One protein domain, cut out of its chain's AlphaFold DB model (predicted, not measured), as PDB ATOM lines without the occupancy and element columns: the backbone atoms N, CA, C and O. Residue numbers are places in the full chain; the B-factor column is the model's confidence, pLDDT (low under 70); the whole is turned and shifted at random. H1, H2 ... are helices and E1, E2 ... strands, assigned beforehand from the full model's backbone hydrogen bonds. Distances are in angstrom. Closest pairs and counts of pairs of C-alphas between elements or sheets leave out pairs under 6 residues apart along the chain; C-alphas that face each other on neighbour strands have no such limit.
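What this domain is: This is residues 41 to 87 and 97 to 210 of the 230 residues of an uncharacterized protein of Phytophthora ramorum (UniProt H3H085). A long helix, H2, runs out from a small, strongly twisted sheet made mainly of the hairpin E2 and E3, with the short strand E1 at its edge. H3 crosses H2 steeply, H1 lies off H2 away from the sheet, and the short helices H4 and H5 lead from the edge strand E3 to H2. Long loops link these parts, and residues 74 to 79 and 97 to 102 stick out. The 161 printed residues hold E1, H1, H2, H3, E2, E3, H4 and H5 in that order, a mixed class of helices and strands with under half of the residues in named elements. The sheet's order is E1, E2, E3, with E2 and E3 antiparallel; the whole is compact, with a radius of gyration of the C-alphas of 16.7 A and spans of 53 by 41 by 32 A.

How they stand to each other: Start at E2, residues 161 to 168, and E3, residues 174 to 180: this hairpin is antiparallel at 155 degrees, with N 162 and O 179 at 2.8 A and N 164 and O 177 at 2.9 A. E1, residues 44 to 47, meets E2 only at a point, where the facing C-alphas 46 and 166 are 5.1 A apart. H4, residues 198 to 203, is on the sheet but over none of its strands, at a height of 4.4 A, only just above the sheet's level; its closest C-alphas to E3 are Phe 198 and Leu 175, 5.2 A. H2, residues 98 to 122, only grazes the sheet, with residues 118 to 122. With residues 108 to 115 alone it touches H5, residues 205 to 208, closest at C-alphas Lys 112 and Leu 207, 6.9 A. H3, residues 136 to 145, is close to H2 but not clearly touching, with C-alphas Leu 142 and Val 111 at 7.5 A and a steep tilt of 68 degrees, only just short of perpendicular. H1, residues 60 to 69, is also close to H2 but not clearly touching, with C-alphas Leu 67 and Gly 110 at 7.6 A; it is apart from H3. Every O i to N i+4 pair is within hydrogen-bond range in H1, H3 and H4, and 20 of 21 are in H2; H5 is too short for one.

Where its parts are: Find C-alpha 44 at (143.145, 168.813, 179.568), where E1 begins. From C-alpha 98 at (100.684, 159.191, 197.223), H2 runs 36.4 A; E2 spans 22.3 A and E3 20.2 A. H5 ends at C-alpha 208, (123.003, 152.203, 189.390).

The domain as a whole: Look to C-alphas Asp 42 and Cys 86, the farthest apart at 54.1 A. Residues 88 to 96 are not printed, and C-alphas 87 and 97 are 20.9 A apart across the cut. The links E1 to H1, H2 to H3, H3 to E2 and E3 to H4 are long. The mean pLDDT of the printed part is 71.1; residues 41 to 87, 97 to 100, 154 to 155 and 207 to 210 are under 70.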
ATOM      1  N   GLY A  41     146.392 174.284 183.214       52.59
ATOM      2  CA  GLY A  41     147.620 173.768 182.597       52.59
ATOM      3  C   GLY A  41     147.341 172.828 181.411       52.59
ATOM      4  O   GLY A  41     146.276 172.216 181.327       52.59
ATOM      5  N   ASP A  42     148.321 172.700 180.514       50.88
ATOM      6  CA  ASP A  42     148.188 172.280 179.104       50.88
ATOM      7  C   ASP A  42     147.672 170.850 178.815       50.88
ATOM      8  O   ASP A  42     147.586 170.444 177.652       50.88
ATOM      9  N   ASN A  43     147.289 170.060 179.819       52.59
ATOM     10  CA  ASN A  43     147.024 168.626 179.656       52.59
ATOM     11  C   ASN A  43     145.545 168.218 179.591       52.59
ATOM     12  O   ASN A  43     145.279 167.040 179.393       52.59
ATOM     13  N   VAL A  44     144.583 169.144 179.667       49.22
ATOM     14  CA  VAL A  44     143.145 168.813 179.568       49.22
ATOM     15  C   VAL A  44     142.491 169.652 178.476       49.22
ATOM     16  O   VAL A  44     142.599 170.877 178.490       49.22
ATOM     17  N   GLN A  45     141.832 169.003 177.514       52.91
ATOM     18  CA  GLN A  45     140.969 169.684 176.549       52.91
ATOM     19  C   GLN A  45     139.553 169.672 177.133       52.91
ATOM     20  O   GLN A  45     138.983 168.610 177.363       52.91
ATOM     21  N   ALA A  46     139.043 170.848 177.490       51.81
ATOM     22  CA  ALA A  46     137.737 170.974 178.116       51.81
ATOM     23  C   ALA A  46     136.683 171.267 177.043       51.81
ATOM     24  O   ALA A  46     136.701 172.343 176.444       51.81
ATOM     25  N   ASP A  47     135.775 170.320 176.819       55.84
ATOM     26  CA  ASP A  47     134.474 170.609 176.226       55.84
ATOM     27  C   ASP A  47     133.528 170.923 177.384       55.84
ATOM     28  O   ASP A  47     132.956 170.038 178.021       55.84
ATOM     29  N   ASP A  48     133.448 172.207 177.734       46.88
ATOM     30  CA  ASP A  48     132.771 172.636 178.953       46.88
ATOM     31  C   ASP A  48     131.275 172.299 178.899       46.88
ATOM     32  O   ASP A  48     130.516 172.926 178.162       46.88
ATOM     33  N   VAL A  49     130.836 171.340 179.720       46.66
ATOM     34  CA  VAL A  49     129.416 171.132 180.019       46.66
ATOM     35  C   VAL A  49     129.013 172.079 181.137       46.66
ATOM     36  O   VAL A  49     129.415 171.919 182.285       46.66
ATOM     37  N   TYR A  50     128.164 173.051 180.829       45.47
ATOM     38  CA  TYR A  50     127.541 173.872 181.863       45.47
ATOM     39  C   TYR A  50     126.164 173.314 182.173       45.47
ATOM     40  O   TYR A  50     125.259 173.468 181.356       45.47
ATOM     41  N   VAL A  51     126.017 172.695 183.349       48.19
ATOM     42  CA  VAL A  51     124.712 172.367 183.933       48.19
ATOM     43  C   VAL A  51     124.342 173.407 184.966       48.19
ATOM     44  O   VAL A  51     124.547 173.169 186.141       48.19
ATOM     45  N   LEU A  52     123.852 174.566 184.535       44.16
ATOM     46  CA  LEU A  52     123.525 175.668 185.440       44.16
ATOM     47  C   LEU A  52     122.216 175.403 186.178       44.16
ATOM     48  O   LEU A  52     121.188 175.309 185.517       44.16
ATOM     49  N   PHE A  53     122.258 175.410 187.509       49.00
ATOM     50  CA  PHE A  53     121.085 175.466 188.383       49.00
ATOM     51  C   PHE A  53     120.926 176.875 188.949       49.00
ATOM     52  O   PHE A  53     121.918 177.541 189.208       49.00
ATOM     53  N   SER A  54     119.698 177.353 189.142       44.06
ATOM     54  CA  SER A  54     119.469 178.569 189.930       44.06
ATOM     55  C   SER A  54     118.163 178.472 190.702       44.06
ATOM     56  O   SER A  54     117.127 178.103 190.139       44.06
ATOM     57  N   SER A  55     118.214 178.806 191.993       42.03
ATOM     58  CA  SER A  55     117.030 178.857 192.846       42.03
ATOM     59  C   SER A  55     116.248 180.146 192.589       42.03
ATOM     60  O   SER A  55     116.660 181.225 193.011       42.03
ATOM     61  N   VAL A  56     115.102 180.043 191.922       44.81
ATOM     62  CA  VAL A  56     114.134 181.143 191.766       44.81
ATOM     63  C   VAL A  56     112.938 180.841 192.668       44.81
ATOM     64  O   VAL A  56     112.481 179.707 192.634       44.81
ATOM     65  N   PRO A  57     112.356 181.778 193.436       35.88
ATOM     66  CA  PRO A  57     111.247 181.466 194.330       35.88
ATOM     67  C   PRO A  57     109.961 181.302 193.515       35.88
ATOM     68  O   PRO A  57     109.468 182.265 192.928       35.88
ATOM     69  N   ARG A  58     109.388 180.097 193.472       46.50
ATOM     70  CA  ARG A  58     108.066 179.802 192.885       46.50
ATOM     71  C   ARG A  58     107.433 178.581 193.561       46.50
ATOM     72  O   ARG A  58     108.094 177.775 194.202       46.50
ATOM     73  N   THR A  59     106.115 178.477 193.444       41.47
ATOM     74  CA  THR A  59     105.286 177.419 194.036       41.47
ATOM     75  C   THR A  59     105.601 176.028 193.463       41.47
ATOM     76  O   THR A  59     106.074 175.904 192.339       41.47
ATOM     77  N   ILE A  60     105.274 174.961 194.207       41.00
ATOM     78  CA  ILE A  60     105.434 173.540 193.809       41.00
ATOM     79  C   ILE A  60     104.832 173.230 192.418       41.00
ATOM     80  O   ILE A  60     105.349 172.392 191.684       41.00
ATOM     81  N   GLU A  61     103.782 173.943 192.006       37.03
ATOM     82  CA  GLU A  61     103.201 173.851 190.656       37.03
ATOM     83  C   GLU A  61     104.170 174.304 189.554       37.03
ATOM     84  O   GLU A  61     104.170 173.741 188.462       37.03
ATOM     85  N   SER A  62     105.055 175.261 189.842       42.22
ATOM     86  CA  SER A  62     106.108 175.678 188.917       42.22
ATOM     87  C   SER A  62     107.137 174.573 188.700       42.22
ATOM     88  O   SER A  62     107.640 174.466 187.591       42.22
ATOM     89  N   VAL A  63     107.434 173.758 189.719       42.28
ATOM     90  CA  VAL A  63     108.393 172.637 189.654       42.28
ATOM     91  C   VAL A  63     107.906 171.575 188.678       42.28
ATOM     92  O   VAL A  63     108.657 171.086 187.837       42.28
ATOM     93  N   LEU A  64     106.613 171.257 188.755       40.34
ATOM     94  CA  LEU A  64     105.980 170.287 187.871       40.34
ATOM     95  C   LEU A  64     105.787 170.842 186.464       40.34
ATOM     96  O   LEU A  64     105.978 170.101 185.509       40.34
ATOM     97  N   CYS A  65     105.497 172.137 186.311       38.31
ATOM     98  CA  CYS A  65     105.499 172.797 185.006       38.31
ATOM     99  C   CYS A  65     106.896 172.851 184.367       38.31
ATOM    100  O   CYS A  65     106.989 172.753 183.149       38.31
ATOM    101  N   LEU A  66     107.968 172.956 185.159       41.50
ATOM    102  CA  LEU A  66     109.348 172.962 184.664       41.50
ATOM    103  C   LEU A  66     109.748 171.571 184.160       41.50
ATOM    104  O   LEU A  66     110.169 171.435 183.018       41.50
ATOM    105  N   LEU A  67     109.487 170.520 184.943       39.62
ATOM    106  CA  LEU A  67     109.712 169.134 184.512       39.62
ATOM    107  C   LEU A  67     108.798 168.727 183.336       39.62
ATOM    108  O   LEU A  67     109.231 167.998 182.447       39.62
ATOM    109  N   ARG A  68     107.563 169.250 183.281       37.75
ATOM    110  CA  ARG A  68     106.618 169.075 182.159       37.75
ATOM    111  C   ARG A  68     107.048 169.840 180.900       37.75
ATOM    112  O   ARG A  68     106.834 169.348 179.801       37.75
ATOM    113  N   GLY A  69     107.690 171.000 181.049       38.12
ATOM    114  CA  GLY A  69     108.255 171.788 179.948       38.12
ATOM    115  C   GLY A  69     109.561 171.224 179.376       38.12
ATOM    116  O   GLY A  69     109.914 171.552 178.248       38.12
ATOM    117  N   PHE A  70     110.250 170.347 180.114       40.41
ATOM    118  CA  PHE A  70     111.581 169.844 179.756       40.41
ATOM    119  C   PHE A  70     111.599 168.713 178.712       40.41
ATOM    120  O   PHE A  70     112.645 168.464 178.119       40.41
ATOM    121  N   ILE A  71     110.481 168.010 178.478       45.69
ATOM    122  CA  ILE A  71     110.485 166.749 177.699       45.69
ATOM    123  C   ILE A  71     109.624 166.815 176.421       45.69
ATOM    124  O   ILE A  71     109.862 166.071 175.475       45.69
ATOM    125  N   GLU A  72     108.676 167.746 176.323       34.78
ATOM    126  CA  GLU A  72     107.741 167.833 175.182       34.78
ATOM    127  C   GLU A  72     108.248 168.708 174.016       34.78
ATOM    128  O   GLU A  72     107.524 168.978 173.061       34.78
ATOM    129  N   GLN A  73     109.498 169.168 174.083       36.50
ATOM    130  CA  GLN A  73     109.932 170.390 173.415       36.50
ATOM    131  C   GLN A  73     111.201 170.227 172.552       36.50
ATOM    132  O   GLN A  73     112.012 171.129 172.592       36.50
ATOM    133  N   GLN A  74     111.403 169.174 171.737       38.09
ATOM    134  CA  GLN A  74     112.337 169.253 170.581       38.09
ATOM    135  C   GLN A  74     112.015 168.244 169.462       38.09
ATOM    136  O   GLN A  74     112.070 167.037 169.696       38.09
ATOM    137  N   LYS A  75     111.723 168.758 168.250       38.81
ATOM    138  CA  LYS A  75     111.911 168.163 166.901       38.81
ATOM    139  C   LYS A  75     111.021 168.930 165.918       38.81
ATOM    140  O   LYS A  75     109.808 168.849 166.003       38.81
ATOM    141  N   VAL A  76     111.499 169.652 164.930       37.47
ATOM    142  CA  VAL A  76     112.846 169.893 164.417       37.47
ATOM    143  C   VAL A  76     113.275 171.213 165.121       37.47
ATOM    144  O   VAL A  76     112.824 171.473 166.235       37.47
ATOM    145  N   PRO A  77     114.021 172.148 164.537       37.72
ATOM    146  CA  PRO A  77     113.391 173.408 164.162       37.72
ATOM    147  C   PRO A  77     111.937 173.537 164.670       37.72
ATOM    148  O   PRO A  77     111.079 172.742 164.297       37.72
ATOM    149  N   PHE A  78     111.694 174.499 165.561       30.05
ATOM    150  CA  PHE A  78     110.363 174.955 165.984       30.05
ATOM    151  C   PHE A  78     109.356 173.852 166.367       30.05
ATOM    152  O   PHE A  78     108.292 173.697 165.784       30.05
ATOM    153  N   LEU A  79     109.713 173.074 167.379       26.81
ATOM    154  CA  LEU A  79     108.903 172.844 168.574       26.81
ATOM    155  C   LEU A  79     107.365 173.026 168.447       26.81
ATOM    156  O   LEU A  79     106.814 174.098 168.700       26.81
ATOM    157  N   TYR A  80     106.671 171.928 168.143       22.67
ATOM    158  CA  TYR A  80     105.215 171.788 168.245       22.67
ATOM    159  C   TYR A  80     104.890 170.851 169.419       22.67
ATOM    160  O   TYR A  80     105.374 169.720 169.456       22.67
ATOM    161  N   VAL A  81     104.092 171.324 170.383       28.77
ATOM    162  CA  VAL A  81     103.772 170.598 171.626       28.77
ATOM    163  C   VAL A  81     102.403 169.934 171.513       28.77
ATOM    164  O   VAL A  81     101.389 170.612 171.342       28.77
ATOM    165  N   HIS A  82     102.359 168.609 171.653       23.55
ATOM    166  CA  HIS A  82     101.111 167.871 171.827       23.55
ATOM    167  C   HIS A  82     100.734 167.826 173.305       23.55
ATOM    168  O   HIS A  82     101.430 167.228 174.111       23.55
ATOM    169  N   THR A  83      99.596 168.418 173.652       25.75
ATOM    170  CA  THR A  83      99.036 168.364 175.000       25.75
ATOM    171  C   THR A  83      98.326 167.031 175.240       25.75
ATOM    172  O   THR A  83      97.389 166.671 174.529       25.75
ATOM    173  N   CYS A  84      98.712 166.304 176.294       27.53
ATOM    174  CA  CYS A  84      97.861 165.249 176.842       27.53
ATOM    175  C   CYS A  84      96.884 165.867 177.856       27.53
ATOM    176  O   CYS A  84      97.274 166.445 178.876       27.53
ATOM    177  N   ALA A  85      95.595 165.799 177.529       24.83
ATOM    178  CA  ALA A  85      94.503 166.419 178.262       24.83
ATOM    179  C   ALA A  85      94.189 165.667 179.564       24.83
ATOM    180  O   ALA A  85      93.242 164.896 179.615       24.83
ATOM    181  N   CYS A  86      94.961 165.896 180.625       27.55
ATOM    182  CA  CYS A  86      94.578 165.556 182.000       27.55
ATOM    183  C   CYS A  86      95.206 166.567 182.976       27.55
ATOM    184  O   CYS A  86      96.150 166.271 183.702       27.55
ATOM    185  N   ASN A  87      94.682 167.796 182.968       27.47
ATOM    186  CA  ASN A  87      94.925 168.790 184.013       27.47
ATOM    187  C   ASN A  87      93.982 168.516 185.192       27.47
ATOM    188  O   ASN A  87      92.798 168.827 185.107       27.47
ATOM    189  N   ARG A  97     100.132 159.262 201.548       40.56
ATOM    190  CA  ARG A  97     100.958 158.186 200.964       40.56
ATOM    191  C   ARG A  97     101.248 158.326 199.464       40.56
ATOM    192  O   ARG A  97     102.224 157.749 199.021       40.56
ATOM    193  N   SER A  98     100.485 159.106 198.688       54.28
ATOM    194  CA  SER A  98     100.684 159.191 197.223       54.28
ATOM    195  C   SER A  98     101.718 160.231 196.772       54.28
ATOM    196  O   SER A  98     102.131 160.226 195.618       54.28
ATOM    197  N   SER A  99     102.129 161.143 197.659       64.56
ATOM    198  CA  SER A  99     103.059 162.226 197.311       64.56
ATOM    199  C   SER A  99     104.517 161.769 197.261       64.56
ATOM    200  O   SER A  99     105.284 162.306 196.473       64.56
ATOM    201  N   GLN A 100     104.912 160.804 198.095       66.25
ATOM    202  CA  GLN A 100     106.315 160.400 198.216       66.25
ATOM    203  C   GLN A 100     106.768 159.574 197.011       66.25
ATOM    204  O   GLN A 100     107.811 159.874 196.435       66.25
ATOM    205  N   ASP A 101     105.948 158.615 196.575       73.69
ATOM    206  CA  ASP A 101     106.217 157.813 195.377       73.69
ATOM    207  C   ASP A 101     106.284 158.688 194.121       73.69
ATOM    208  O   ASP A 101     107.148 158.497 193.267       73.69
ATOM    209  N   PHE A 102     105.408 159.693 194.037       77.62
ATOM    210  CA  PHE A 102     105.416 160.656 192.944       77.62
ATOM    211  C   PHE A 102     106.680 161.524 192.950       77.62
ATOM    212  O   PHE A 102     107.356 161.615 191.927       77.62
ATOM    213  N   CYS A 103     107.040 162.125 194.091       76.88
ATOM    214  CA  CYS A 103     108.252 162.943 194.206       76.88
ATOM    215  C   CYS A 103     109.518 162.128 193.920       76.88
ATOM    216  O   CYS A 103     110.404 162.602 193.211       76.88
ATOM    217  N   TYR A 104     109.586 160.895 194.425       78.62
ATOM    218  CA  TYR A 104     110.690 159.983 194.152       78.62
ATOM    219  C   TYR A 104     110.768 159.621 192.665       78.62
ATOM    220  O   TYR A 104     111.848 159.674 192.085       78.62
ATOM    221  N   GLY A 105     109.634 159.305 192.030       81.44
ATOM    222  CA  GLY A 105     109.563 159.029 190.594       81.44
ATOM    223  C   GLY A 105     110.024 160.213 189.744       81.44
ATOM    224  O   GLY A 105     110.885 160.050 188.885       81.44
ATOM    225  N   ALA A 106     109.530 161.418 190.041       82.75
ATOM    226  CA  ALA A 106     109.912 162.635 189.329       82.75
ATOM    227  C   ALA A 106     111.409 162.959 189.485       82.75
ATOM    228  O   ALA A 106     112.076 163.265 188.498       82.75
ATOM    229  N   LEU A 107     111.958 162.839 190.701       81.62
ATOM    230  CA  LEU A 107     113.394 163.004 190.944       81.62
ATOM    231  C   LEU A 107     114.203 161.944 190.185       81.62
ATOM    232  O   LEU A 107     115.208 162.267 189.557       81.62
ATOM    233  N   LYS A 108     113.732 160.690 190.188       82.81
ATOM    234  CA  LYS A 108     114.336 159.573 189.453       82.81
ATOM    235  C   LYS A 108     114.433 159.831 187.966       82.81
ATOM    236  O   LYS A 108     115.494 159.622 187.379       82.81
ATOM    237  N   ASP A 109     113.355 160.293 187.361       84.31
ATOM    238  CA  ASP A 109     113.342 160.569 185.931       84.31
ATOM    239  C   ASP A 109     114.163 161.820 185.590       84.31
ATOM    240  O   ASP A 109     114.887 161.808 184.594       84.31
ATOM    241  N   GLY A 110     114.173 162.836 186.460       84.69
ATOM    242  CA  GLY A 110     115.056 163.997 186.326       84.69
ATOM    243  C   GLY A 110     116.542 163.623 186.348       84.69
ATOM    244  O   GLY A 110     117.295 164.013 185.460       84.69
ATOM    245  N   VAL A 111     116.970 162.800 187.307       85.12
ATOM    246  CA  VAL A 111     118.375 162.367 187.412       85.12
ATOM    247  C   VAL A 111     118.778 161.468 186.245       85.12
ATOM    248  O   VAL A 111     119.879 161.611 185.720       85.12
ATOM    249  N   LYS A 112     117.880 160.598 185.765       85.25
ATOM    250  CA  LYS A 112     118.114 159.846 184.522       85.25
ATOM    251  C   LYS A 112     118.270 160.759 183.310       85.25
ATOM    252  O   LYS A 112     119.080 160.445 182.444       85.25
ATOM    253  N   ALA A 113     117.501 161.845 183.224       85.88
ATOM    254  CA  ALA A 113     117.614 162.802 182.129       85.88
ATOM    255  C   ALA A 113     118.967 163.528 182.166       85.88
ATOM    256  O   ALA A 113     119.645 163.585 181.143       85.88
ATOM    257  N   VAL A 114     119.401 163.985 183.350       86.38
ATOM    258  CA  VAL A 114     120.740 164.569 183.553       86.38
ATOM    259  C   VAL A 114     121.821 163.565 183.158       86.38
ATOM    260  O   VAL A 114     122.675 163.877 182.336       86.38
ATOM    261  N   TYR A 115     121.752 162.334 183.665       90.19
ATOM    262  CA  TYR A 115     122.701 161.282 183.310       90.19
ATOM    263  C   TYR A 115     122.723 160.991 181.809       90.19
ATOM    264  O   TYR A 115     123.793 160.941 181.214       90.19
ATOM    265  N   GLY A 116     121.557 160.826 181.181       89.88
ATOM    266  CA  GLY A 116     121.454 160.575 179.746       89.88
ATOM    267  C   GLY A 116     122.071 161.703 178.923       89.88
ATOM    268  O   GLY A 116     122.756 161.432 177.939       89.88
ATOM    269  N   PHE A 117     121.891 162.952 179.364       89.44
ATOM    270  CA  PHE A 117     122.531 164.105 178.749       89.44
ATOM    271  C   PHE A 117     124.056 164.057 178.899       89.44
ATOM    272  O   PHE A 117     124.768 164.104 177.897       89.44
ATOM    273  N   VAL A 118     124.569 163.916 180.126       89.44
ATOM    274  CA  VAL A 118     126.019 163.883 180.375       89.44
ATOM    275  C   VAL A 118     126.662 162.707 179.636       89.44
ATOM    276  O   VAL A 118     127.690 162.878 178.989       89.44
ATOM    277  N   LYS A 119     126.014 161.536 179.625       92.31
ATOM    278  CA  LYS A 119     126.471 160.362 178.875       92.31
ATOM    279  C   LYS A 119     126.549 160.631 177.376       92.31
ATOM    280  O   LYS A 119     127.512 160.234 176.737       92.31
ATOM    281  N   ALA A 120     125.550 161.296 176.803       91.12
ATOM    282  CA  ALA A 120     125.571 161.639 175.388       91.12
ATOM    283  C   ALA A 120     126.656 162.676 175.053       91.12
ATOM    284  O   ALA A 120     127.182 162.628 173.943       91.12
ATOM    285  N   VAL A 121     127.021 163.565 175.985       89.00
ATOM    286  CA  VAL A 121     128.194 164.438 175.817       89.00
ATOM    287  C   VAL A 121     129.488 163.624 175.855       89.00
ATOM    288  O   VAL A 121     130.276 163.724 174.925       89.00
ATOM    289  N   VAL A 122     129.671 162.767 176.866       90.62
ATOM    290  CA  VAL A 122     130.838 161.869 176.983       90.62
ATOM    291  C   VAL A 122     131.004 160.989 175.737       90.62
ATOM    292  O   VAL A 122     132.112 160.775 175.260       90.62
ATOM    293  N   ASP A 123     129.897 160.506 175.170       92.25
ATOM    294  CA  ASP A 123     129.885 159.695 173.950       92.25
ATOM    295  C   ASP A 123     130.051 160.529 172.656       92.25
ATOM    296  O   ASP A 123     129.911 159.979 171.560       92.25
ATOM    297  N   ASN A 124     130.287 161.845 172.746       89.62
ATOM    298  CA  ASN A 124     130.377 162.779 171.614       89.62
ATOM    299  C   ASN A 124     129.135 162.788 170.695       89.62
ATOM    300  O   ASN A 124     129.220 163.051 169.494       89.62
ATOM    301  N   LYS A 125     127.951 162.488 171.241       90.94
ATOM    302  CA  LYS A 125     126.677 162.429 170.494       90.94
ATOM    303  C   LYS A 125     125.932 163.761 170.463       90.94
ATOM    304  O   LYS A 125     125.013 163.915 169.660       90.94
ATOM    305  N   GLN A 126     126.281 164.699 171.340       87.25
ATOM    306  CA  GLN A 126     125.653 166.016 171.427       87.25
ATOM    307  C   GLN A 126     126.611 167.048 172.045       87.25
ATOM    308  O   GLN A 126     127.508 166.659 172.792       87.25
ATOM    309  N   PRO A 127     126.425 168.352 171.773       83.38
ATOM    310  CA  PRO A 127     127.274 169.395 172.335       83.38
ATOM    311  C   PRO A 127     127.087 169.548 173.849       83.38
ATOM    312  O   PRO A 127     126.006 169.336 174.401       83.38
ATOM    313  N   ALA A 128     128.150 170.011 174.496       80.31
ATOM    314  CA  ALA A 128     128.274 170.206 175.931       80.31
ATOM    315  C   ALA A 128     127.489 171.425 176.476       80.31
ATOM    316  O   ALA A 128     128.044 172.285 177.140       80.31
ATOM    317  N   ARG A 129     126.189 171.591 176.190       77.94
ATOM    318  CA  ARG A 129     125.423 172.753 176.708       77.94
ATOM    319  C   ARG A 129     124.026 172.360 177.189       77.94
ATOM    320  O   ARG A 129     123.189 171.985 176.373       77.94
ATOM    321  N   LEU A 130     123.763 172.479 178.497       76.19
ATOM    322  CA  LEU A 130     122.438 172.263 179.096       76.19
ATOM    323  C   LEU A 130     122.251 173.076 180.382       76.19
ATOM    324  O   LEU A 130     122.665 172.640 181.438       76.19
ATOM    325  N   SER A 131     121.525 174.187 180.355       73.06
ATOM    326  CA  SER A 131     121.192 174.956 181.568       73.06
ATOM    327  C   SER A 131     119.747 174.731 182.020       73.06
ATOM    328  O   SER A 131     118.850 174.694 181.175       73.06
ATOM    329  N   PHE A 132     119.483 174.667 183.331       72.81
ATOM    330  CA  PHE A 132     118.118 174.582 183.853       72.81
ATOM    331  C   PHE A 132     117.937 175.158 185.262       72.81
ATOM    332  O   PHE A 132     118.645 174.824 186.197       72.81
ATOM    333  N   SER A 133     116.917 175.987 185.467       72.38
ATOM    334  CA  SER A 133     116.621 176.539 186.797       72.38
ATOM    335  C   SER A 133     115.804 175.564 187.648       72.38
ATOM    336  O   SER A 133     114.931 174.854 187.149       72.38
ATOM    337  N   ALA A 134     116.075 175.520 188.952       77.94
ATOM    338  CA  ALA A 134     115.403 174.626 189.890       77.94
ATOM    339  C   ALA A 134     115.392 175.242 191.290       77.94
ATOM    340  O   ALA A 134     116.299 175.975 191.651       77.94
ATOM    341  N   HIS A 135     114.389 174.927 192.106       76.75
ATOM    342  CA  HIS A 135     114.301 175.465 193.470       76.75
ATOM    343  C   HIS A 135     115.422 174.937 194.360       76.75
ATOM    344  O   HIS A 135     115.949 173.853 194.120       76.75
ATOM    345  N   ASP A 136     115.712 175.670 195.429       77.00
ATOM    346  CA  ASP A 136     116.640 175.291 196.503       77.00
ATOM    347  C   ASP A 136     116.476 173.828 196.953       77.00
ATOM    348  O   ASP A 136     117.440 173.066 196.998       77.00
ATOM    349  N   ASN A 137     115.238 173.390 197.176       80.88
ATOM    350  CA  ASN A 137     114.918 172.023 197.578       80.88
ATOM    351  C   ASN A 137     115.267 170.993 196.494       80.88
ATOM    352  O   ASN A 137     115.697 169.883 196.802       80.88
ATOM    353  N   SER A 138     115.077 171.346 195.222       81.69
ATOM    354  CA  SER A 138     115.417 170.482 194.089       81.69
ATOM    355  C   SER A 138     116.929 170.400 193.887       81.69
ATOM    356  O   SER A 138     117.433 169.312 193.623       81.69
ATOM    357  N   VAL A 139     117.648 171.513 194.062       82.75
ATOM    358  CA  VAL A 139     119.117 171.550 194.020       82.75
ATOM    359  C   VAL A 139     119.698 170.718 195.161       82.75
ATOM    360  O   VAL A 139     120.521 169.845 194.911       82.75
ATOM    361  N   GLY A 140     119.213 170.896 196.393       84.56
ATOM    362  CA  GLY A 140     119.654 170.103 197.543       84.56
ATOM    363  C   GLY A 140     119.373 168.605 197.382       84.56
ATOM    364  O   GLY A 140     120.238 167.776 197.665       84.56
ATOM    365  N   ALA A 141     118.194 168.242 196.866       86.06
ATOM    366  CA  ALA A 141     117.876 166.849 196.557       86.06
ATOM    367  C   ALA A 141     118.813 166.275 195.486       86.06
ATOM    368  O   ALA A 141     119.261 165.138 195.619       86.06
ATOM    369  N   LEU A 142     119.127 167.054 194.446       85.81
ATOM    370  CA  LEU A 142     120.024 166.616 193.388       85.81
ATOM    371  C   LEU A 142     121.464 166.452 193.878       85.81
ATOM    372  O   LEU A 142     122.066 165.430 193.573       85.81
ATOM    373  N   LEU A 143     121.997 167.409 194.645       88.81
ATOM    374  CA  LEU A 143     123.332 167.319 195.245       88.81
ATOM    375  C   LEU A 143     123.472 166.036 196.064       88.81
ATOM    376  O   LEU A 143     124.407 165.270 195.862       88.81
ATOM    377  N   ASN A 144     122.486 165.752 196.916       88.62
ATOM    378  CA  ASN A 144     122.480 164.542 197.730       88.62
ATOM    379  C   ASN A 144     122.414 163.270 196.868       88.62
ATOM    380  O   ASN A 144     123.170 162.324 197.073       88.62
ATOM    381  N   VAL A 145     121.534 163.252 195.864       89.62
ATOM    382  CA  VAL A 145     121.366 162.093 194.984       89.62
ATOM    383  C   VAL A 145     122.597 161.834 194.121       89.62
ATOM    384  O   VAL A 145     122.964 160.676 193.953       89.62
ATOM    385  N   LEU A 146     123.230 162.879 193.589       89.19
ATOM    386  CA  LEU A 146     124.476 162.781 192.829       89.19
ATOM    387  C   LEU A 146     125.702 162.603 193.727       89.19
ATOM    388  O   LEU A 146     126.806 162.494 193.205       89.19
ATOM    389  N   GLN A 147     125.505 162.569 195.050       92.44
ATOM    390  CA  GLN A 147     126.561 162.471 196.048       92.44
ATOM    391  C   GLN A 147     127.620 163.564 195.873       92.44
ATOM    392  O   GLN A 147     128.806 163.291 195.953       92.44
ATOM    393  N   ILE A 148     127.204 164.802 195.607       91.56
ATOM    394  CA  ILE A 148     128.103 165.955 195.517       91.56
ATOM    395  C   ILE A 148     128.186 166.599 196.898       91.56
ATOM    396  O   ILE A 148     127.185 167.078 197.436       91.56
ATOM    397  N   ASP A 149     129.385 166.603 197.467       92.38
ATOM    398  CA  ASP A 149     129.683 167.178 198.769       92.38
ATOM    399  C   ASP A 149     130.045 168.660 198.627       92.38
ATOM    400  O   ASP A 149     131.143 169.026 198.209       92.38
ATOM    401  N   VAL A 150     129.091 169.519 198.987       89.62
ATOM    402  CA  VAL A 150     129.260 170.980 199.072       89.62
ATOM    403  C   VAL A 150     129.661 171.436 200.488       89.62
ATOM    404  O   VAL A 150     129.632 172.626 200.811       89.62
ATOM    405  N   GLY A 151     130.017 170.495 201.368       86.50
ATOM    406  CA  GLY A 151     130.350 170.742 202.764       86.50
ATOM    407  C   GLY A 151     129.165 171.277 203.569       86.50
ATOM    408  O   GLY A 151     128.013 170.888 203.387       86.50
ATOM    409  N   SER A 152     129.440 172.202 204.491       77.81
ATOM    410  CA  SER A 152     128.407 172.863 205.303       77.81
ATOM    411  C   SER A 152     127.692 174.009 204.577       77.81
ATOM    412  O   SER A 152     126.882 174.703 205.195       77.81
ATOM    413  N   GLN A 153     128.012 174.262 203.304       73.75
ATOM    414  CA  GLN A 153     127.366 175.321 202.540       73.75
ATOM    415  C   GLN A 153     125.976 174.848 202.104       73.75
ATOM    416  O   GLN A 153     125.813 174.042 201.194       73.75
ATOM    417  N   ILE A 154     124.946 175.354 202.782       66.31
ATOM    418  CA  ILE A 154     123.569 175.225 202.303       66.31
ATOM    419  C   ILE A 154     123.449 176.084 201.044       66.31
ATOM    420  O   ILE A 154     123.867 177.243 201.066       66.31
ATOM    421  N   ALA A 155     122.863 175.522 199.981       68.88
ATOM    422  CA  ALA A 155     122.564 176.249 198.752       68.88
ATOM    423  C   ALA A 155     121.858 177.569 199.096       68.88
ATOM    424  O   ALA A 155     120.762 177.579 199.667       68.88
ATOM    425  N   GLN A 156     122.525 178.680 198.803       75.19
ATOM    426  CA  GLN A 156     121.968 180.004 198.997       75.19
ATOM    427  C   GLN A 156     121.045 180.345 197.829       75.19
ATOM    428  O   GLN A 156     120.944 179.635 196.824       75.19
ATOM    429  N   TYR A 157     120.340 181.465 197.968       70.31
ATOM    430  CA  TYR A 157     119.558 181.982 196.863       70.31
ATOM    431  C   TYR A 157     120.453 182.255 195.649       70.31
ATOM    432  O   TYR A 157     121.446 182.971 195.748       70.31
ATOM    433  N   GLY A 158     120.052 181.722 194.500       70.88
ATOM    434  CA  GLY A 158     120.788 181.829 193.250       70.88
ATOM    435  C   GLY A 158     121.875 180.775 193.100       70.88
ATOM    436  O   GLY A 158     122.673 180.919 192.180       70.88
ATOM    437  N   THR A 159     121.901 179.736 193.952       77.94
ATOM    438  CA  THR A 159     123.030 178.812 193.927       77.94
ATOM    439  C   THR A 159     123.198 178.097 192.601       77.94
ATOM    440  O   THR A 159     122.244 177.511 192.083       77.94
ATOM    441  N   MET A 160     124.431 178.135 192.096       83.12
ATOM    442  CA  MET A 160     124.829 177.539 190.828       83.12
ATOM    443  C   MET A 160     125.648 176.280 191.069       83.12
ATOM    444  O   MET A 160     126.809 176.345 191.464       83.12
ATOM    445  N   LEU A 161     125.046 175.135 190.772       85.31
ATOM    446  CA  LEU A 161     125.782 173.903 190.522       85.31
ATOM    447  C   LEU A 161     126.195 173.890 189.042       85.31
ATOM    448  O   LEU A 161     125.477 174.449 188.217       85.31
ATOM    449  N   ALA A 162     127.343 173.302 188.724       88.81
ATOM    450  CA  ALA A 162     127.803 172.991 187.373       88.81
ATOM    451  C   ALA A 162     128.591 171.671 187.390       88.81
ATOM    452  O   ALA A 162     129.110 171.259 188.427       88.81
ATOM    453  N   SER A 163     128.684 170.990 186.250       89.81
ATOM    454  CA  SER A 163     129.460 169.752 186.114       89.81
ATOM    455  C   SER A 163     130.216 169.774 184.801       89.81
ATOM    456  O   SER A 163     129.614 169.572 183.753       89.81
ATOM    457  N   GLU A 164     131.521 170.006 184.865       90.25
ATOM    458  CA  GLU A 164     132.390 169.991 183.691       90.25
ATOM    459  C   GLU A 164     132.711 168.544 183.314       90.25
ATOM    460  O   GLU A 164     133.100 167.755 184.174       90.25
ATOM    461  N   VAL A 165     132.586 168.203 182.032       90.75
ATOM    462  CA  VAL A 165     133.087 166.938 181.488       90.75
ATOM    463  C   VAL A 165     134.416 167.224 180.808       90.75
ATOM    464  O   VAL A 165     134.564 168.204 180.084       90.75
ATOM    465  N   CYS A 166     135.416 166.407 181.092       90.81
ATOM    466  CA  CYS A 166     136.765 166.557 180.576       90.81
ATOM    467  C   CYS A 166     137.272 165.207 180.088       90.81
ATOM    468  O   CYS A 166     136.848 164.172 180.589       90.81
ATOM    469  N   GLU A 167     138.208 165.218 179.152       91.38
ATOM    470  CA  GLU A 167     138.914 164.013 178.727       91.38
ATOM    471  C   GLU A 167     140.362 164.088 179.212       91.38
ATOM    472  O   GLU A 167     141.058 165.085 178.977       91.38
ATOM    473  N   ASP A 168     140.817 163.053 179.919       90.38
ATOM    474  CA  ASP A 168     142.232 162.918 180.249       90.38
ATOM    475  C   ASP A 168     143.030 162.581 178.984       90.38
ATOM    476  O   ASP A 168     142.804 161.554 178.352       90.38
ATOM    477  N   LYS A 169     144.005 163.417 178.612       89.75
ATOM    478  CA  LYS A 169     144.754 163.234 177.355       89.75
ATOM    479  C   LYS A 169     145.605 161.964 177.317       89.75
ATOM    480  O   LYS A 169     145.956 161.519 176.230       89.75
ATOM    481  N   ALA A 170     146.010 161.432 178.471       92.06
ATOM    482  CA  ALA A 170     146.894 160.271 178.524       92.06
ATOM    483  C   ALA A 170     146.117 158.954 178.399       92.06
ATOM    484  O   ALA A 170     146.528 158.057 177.663       92.06
ATOM    485  N   SER A 171     145.007 158.839 179.125       93.25
ATOM    486  CA  SER A 171     144.180 157.632 179.186       93.25
ATOM    487  C   SER A 171     142.971 157.664 178.252       93.25
ATOM    488  O   SER A 171     142.382 156.611 178.011       93.25
ATOM    489  N   HIS A 172     142.603 158.840 177.735       91.25
ATOM    490  CA  HIS A 172     141.317 159.098 177.081       91.25
ATOM    491  C   HIS A 172     140.111 158.757 177.975       91.25
ATOM    492  O   HIS A 172     139.007 158.499 177.491       91.25
ATOM    493  N   GLU A 173     140.309 158.715 179.298       94.25
ATOM    494  CA  GLU A 173     139.229 158.461 180.240       94.25
ATOM    495  C   GLU A 173     138.390 159.734 180.429       94.25
ATOM    496  O   GLU A 173     138.941 160.811 180.693       94.25
ATOM    497  N   PRO A 174     137.052 159.644 180.313       93.06
ATOM    498  CA  PRO A 174     136.184 160.761 180.638       93.06
ATOM    499  C   PRO A 174     136.168 160.999 182.150       93.06
ATOM    500  O   PRO A 174     135.884 160.104 182.951       93.06
ATOM    501  N   LEU A 175     136.417 162.245 182.525       94.19
ATOM    502  CA  LEU A 175     136.385 162.761 183.883       94.19
ATOM    503  C   LEU A 175     135.227 163.750 184.018       94.19
ATOM    504  O   LEU A 175     134.891 164.476 183.082       94.19
ATOM    505  N   ILE A 176     134.624 163.802 185.198       93.56
ATOM    506  CA  ILE A 176     133.593 164.773 185.547       93.56
ATOM    507  C   ILE A 176     134.021 165.545 186.790       93.56
ATOM    508  O   ILE A 176     134.478 164.961 187.771       93.56
ATOM    509  N   LYS A 177     133.887 166.869 186.735       94.19
ATOM    510  CA  LYS A 177     134.266 167.779 187.815       94.19
ATOM    511  C   LYS A 177     133.065 168.619 188.243       94.19
ATOM    512  O   LYS A 177     132.630 169.482 187.472       94.19
ATOM    513  N   PRO A 178     132.508 168.398 189.441       93.31
ATOM    514  CA  PRO A 178     131.400 169.193 189.930       93.31
ATOM    515  C   PRO A 178     131.913 170.526 190.490       93.31
ATOM    516  O   PRO A 178     133.012 170.624 191.041       93.31
ATOM    517  N   ARG A 179     131.108 171.579 190.341       91.12
ATOM    518  CA  ARG A 179     131.384 172.918 190.869       91.12
ATOM    519  C   ARG A 179     130.142 173.496 191.528       91.12
ATOM    520  O   ARG A 179     129.064 173.415 190.950       91.12
ATOM    521  N   SER A 180     130.296 174.120 192.690       89.69
ATOM    522  CA  SER A 180     129.252 174.905 193.359       89.69
ATOM    523  C   SER A 180     129.748 176.338 193.481       89.69
ATOM    524  O   SER A 180     130.864 176.546 193.930       89.69
ATOM    525  N   GLU A 181     128.982 177.336 193.041       87.25
ATOM    526  CA  GLU A 181     129.413 178.749 193.047       87.25
ATOM    527  C   GLU A 181     130.731 179.031 192.303       87.25
ATOM    528  O   GLU A 181     131.384 180.050 192.524       87.25
ATOM    529  N   ASN A 182     131.098 178.179 191.341       84.25
ATOM    530  CA  ASN A 182     132.408 178.145 190.669       84.25
ATOM    531  C   ASN A 182     133.570 177.653 191.543       84.25
ATOM    532  O   ASN A 182     134.697 177.594 191.050       84.25
ATOM    533  N   GLU A 183     133.325 177.236 192.775       90.12
ATOM    534  CA  GLU A 183     134.291 176.493 193.576       90.12
ATOM    535  C   GLU A 183     134.244 175.015 193.189       90.12
ATOM    536  O   GLU A 183     133.184 174.476 192.865       90.12
ATOM    537  N   GLU A 184     135.406 174.371 193.157       92.88
ATOM    538  CA  GLU A 184     135.492 172.932 192.922       92.88
ATOM    539  C   GLU A 184     134.976 172.202 194.161       92.88
ATOM    540  O   GLU A 184     135.366 172.512 195.287       92.88
ATOM    541  N   VAL A 185     134.072 171.254 193.940       93.62
ATOM    542  CA  VAL A 185     133.498 170.424 195.000       93.62
ATOM    543  C   VAL A 185     133.793 168.960 194.705       93.62
ATOM    544  O   VAL A 185     134.264 168.616 193.619       93.62
ATOM    545  N   PHE A 186     133.555 168.091 195.680       94.38
ATOM    546  CA  PHE A 186     133.946 166.687 195.598       94.38
ATOM    547  C   PHE A 186     132.723 165.787 195.469       94.38
ATOM    548  O   PHE A 186     131.627 166.146 195.893       94.38
ATOM    549  N   TYR A 187     132.912 164.595 194.913       92.69
ATOM    550  CA  TYR A 187     131.931 163.528 195.088       92.69
ATOM    551  C   TYR A 187     132.161 162.838 196.439       92.69
ATOM    552  O   TYR A 187     133.294 162.721 196.913       92.69
ATOM    553  N   ALA A 188     131.095 162.367 197.078       89.31
ATOM    554  CA  ALA A 188     131.179 161.664 198.346       89.31
ATOM    555  C   ALA A 188     132.010 160.385 198.167       89.31
ATOM    556  O   ALA A 188     131.777 159.585 197.265       89.31
ATOM    557  N   GLY A 189     133.006 160.194 199.033       88.06
ATOM    558  CA  GLY A 189     133.966 159.093 198.907       88.06
ATOM    559  C   GLY A 189     135.100 159.340 197.902       88.06
ATOM    560  O   GLY A 189     136.004 158.511 197.821       88.06
ATOM    561  N   HIS A 190     135.112 160.480 197.204       89.69
ATOM    562  CA  HIS A 190     136.167 160.903 196.278       89.69
ATOM    563  C   HIS A 190     136.652 162.321 196.625       89.69
ATOM    564  O   HIS A 190     136.404 163.286 195.912       89.69
ATOM    565  N   THR A 191     137.311 162.459 197.781       88.06
ATOM    566  CA  THR A 191     137.681 163.763 198.379       88.06
ATOM    567  C   THR A 191     139.112 164.217 198.084       88.06
ATOM    568  O   THR A 191     139.549 165.244 198.593       88.06
ATOM    569  N   TRP A 192     139.892 163.415 197.361       89.38
ATOM    570  CA  TRP A 192     141.316 163.670 197.117       89.38
ATOM    571  C   TRP A 192     141.574 164.396 195.792       89.38
ATOM    572  O   TRP A 192     142.630 165.004 195.642       89.38
ATOM    573  N   ASP A 193     140.611 164.366 194.868       90.94
ATOM    574  CA  ASP A 193     140.667 165.045 193.573       90.94
ATOM    575  C   ASP A 193     139.242 165.458 193.156       90.94
ATOM    576  O   ASP A 193     138.341 164.621 193.197       90.94
ATOM    577  N   PRO A 194     138.980 166.723 192.789       91.06
ATOM    578  CA  PRO A 194     137.677 167.123 192.262       91.06
ATOM    579  C   PRO A 194     137.375 166.506 190.883       91.06
ATOM    580  O   PRO A 194     136.207 166.416 190.499       91.06
ATOM    581  N   LEU A 195     138.393 166.073 190.128       93.19
ATOM    582  CA  LEU A 195     138.210 165.289 188.909       93.19
ATOM    583  C   LEU A 195     137.884 163.843 189.276       93.19
ATOM    584  O   LEU A 195     138.690 163.106 189.842       93.19
ATOM    585  N   CYS A 196     136.676 163.433 188.928       93.81
ATOM    586  CA  CYS A 196     136.156 162.120 189.242       93.81
ATOM    587  C   CYS A 196     136.014 161.291 187.960       93.81
ATOM    588  O   CYS A 196     135.449 161.796 186.985       93.81
ATOM    589  N   PRO A 197     136.484 160.031 187.921       94.62
ATOM    590  CA  PRO A 197     136.215 159.143 186.798       94.62
ATOM    591  C   PRO A 197     134.717 159.063 186.505       94.62
ATOM    592  O   PRO A 197     133.905 158.867 187.413       94.62
ATOM    593  N   PHE A 198     134.319 159.162 185.237       93.25
ATOM    594  CA  PHE A 198     132.900 159.092 184.872       93.25
ATOM    595  C   PHE A 198     132.244 157.765 185.301       93.25
ATOM    596  O   PHE A 198     131.047 157.711 185.586       93.25
ATOM    597  N   SER A 199     133.038 156.699 185.430       92.25
ATOM    598  CA  SER A 199     132.619 155.407 185.985       92.25
ATOM    599  C   SER A 199     132.154 155.497 187.447       92.25
ATOM    600  O   SER A 199     131.218 154.797 187.840       92.25
ATOM    601  N   HIS A 200     132.744 156.385 188.252       90.88
ATOM    602  CA  HIS A 200     132.289 156.648 189.615       90.88
ATOM    603  C   HIS A 200     130.937 157.373 189.606       90.88
ATOM    604  O   HIS A 200     130.023 156.964 190.322       90.88
ATOM    605  N   PHE A 201     130.753 158.365 188.731       88.69
ATOM    606  CA  PHE A 201     129.452 159.014 188.527       88.69
ATOM    607  C   PHE A 201     128.363 158.018 188.091       88.69
ATOM    608  O   PHE A 201     127.253 158.045 188.614       88.69
ATOM    609  N   GLU A 202     128.684 157.066 187.209       90.00
ATOM    610  CA  GLU A 202     127.786 155.962 186.828       90.00
ATOM    611  C   GLU A 202     127.438 155.018 187.995       90.00
ATOM    612  O   GLU A 202     126.396 154.355 187.970       90.00
ATOM    613  N   SER A 203     128.296 154.946 189.016       88.19
ATOM    614  CA  SER A 203     128.130 154.052 190.167       88.19
ATOM    615  C   SER A 203     127.194 154.597 191.250       88.19
ATOM    616  O   SER A 203     126.734 153.824 192.095       88.19
ATOM    617  N   VAL A 204     126.863 155.893 191.197       84.31
ATOM    618  CA  VAL A 204     125.949 156.550 192.139       84.31
ATOM    619  C   VAL A 204     124.641 155.758 192.228       84.31
ATOM    620  O   VAL A 204     124.015 155.453 191.213       84.31
ATOM    621  N   GLU A 205     124.215 155.412 193.448       76.62
ATOM    622  CA  GLU A 205     123.126 154.452 193.725       76.62
ATOM    623  C   GLU A 205     121.842 154.724 192.922       76.62
ATOM    624  O   GLU A 205     121.171 153.825 192.409       76.62
ATOM    625  N   PHE A 206     121.513 156.001 192.771       73.88
ATOM    626  CA  PHE A 206     120.309 156.439 192.083       73.88
ATOM    627  C   PHE A 206     120.355 156.217 190.561       73.88
ATOM    628  O   PHE A 206     119.311 156.066 189.918       73.88
ATOM    629  N   LEU A 207     121.564 156.142 189.999       68.19
ATOM    630  CA  LEU A 207     121.855 155.799 188.606       68.19
ATOM    631  C   LEU A 207     122.104 154.297 188.420       68.19
ATOM    632  O   LEU A 207     121.742 153.734 187.384       68.19
ATOM    633  N   SER A 208     122.637 153.621 189.440       62.12
ATOM    634  CA  SER A 208     123.003 152.203 189.390       62.12
ATOM    635  C   SER A 208     121.820 151.232 189.496       62.12
ATOM    636  O   SER A 208     122.007 150.024 189.329       62.12
ATOM    637  N   TYR A 209     120.580 151.726 189.643       51.47
ATOM    638  CA  TYR A 209     119.335 150.938 189.572       51.47
ATOM    639  C   TYR A 209     119.037 150.404 188.148       51.47
ATOM    640  O   TYR A 209     117.906 150.466 187.653       51.47
ATOM    641  N   LYS A 210     120.046 149.872 187.451       46.44
ATOM    642  CA  LYS A 210     119.901 149.131 186.200       46.44
ATOM    643  C   LYS A 210     118.836 148.034 186.360       46.44
ATOM    644  O   LYS A 210     118.980 147.090 187.129       46.44
TER     645      LYS A 210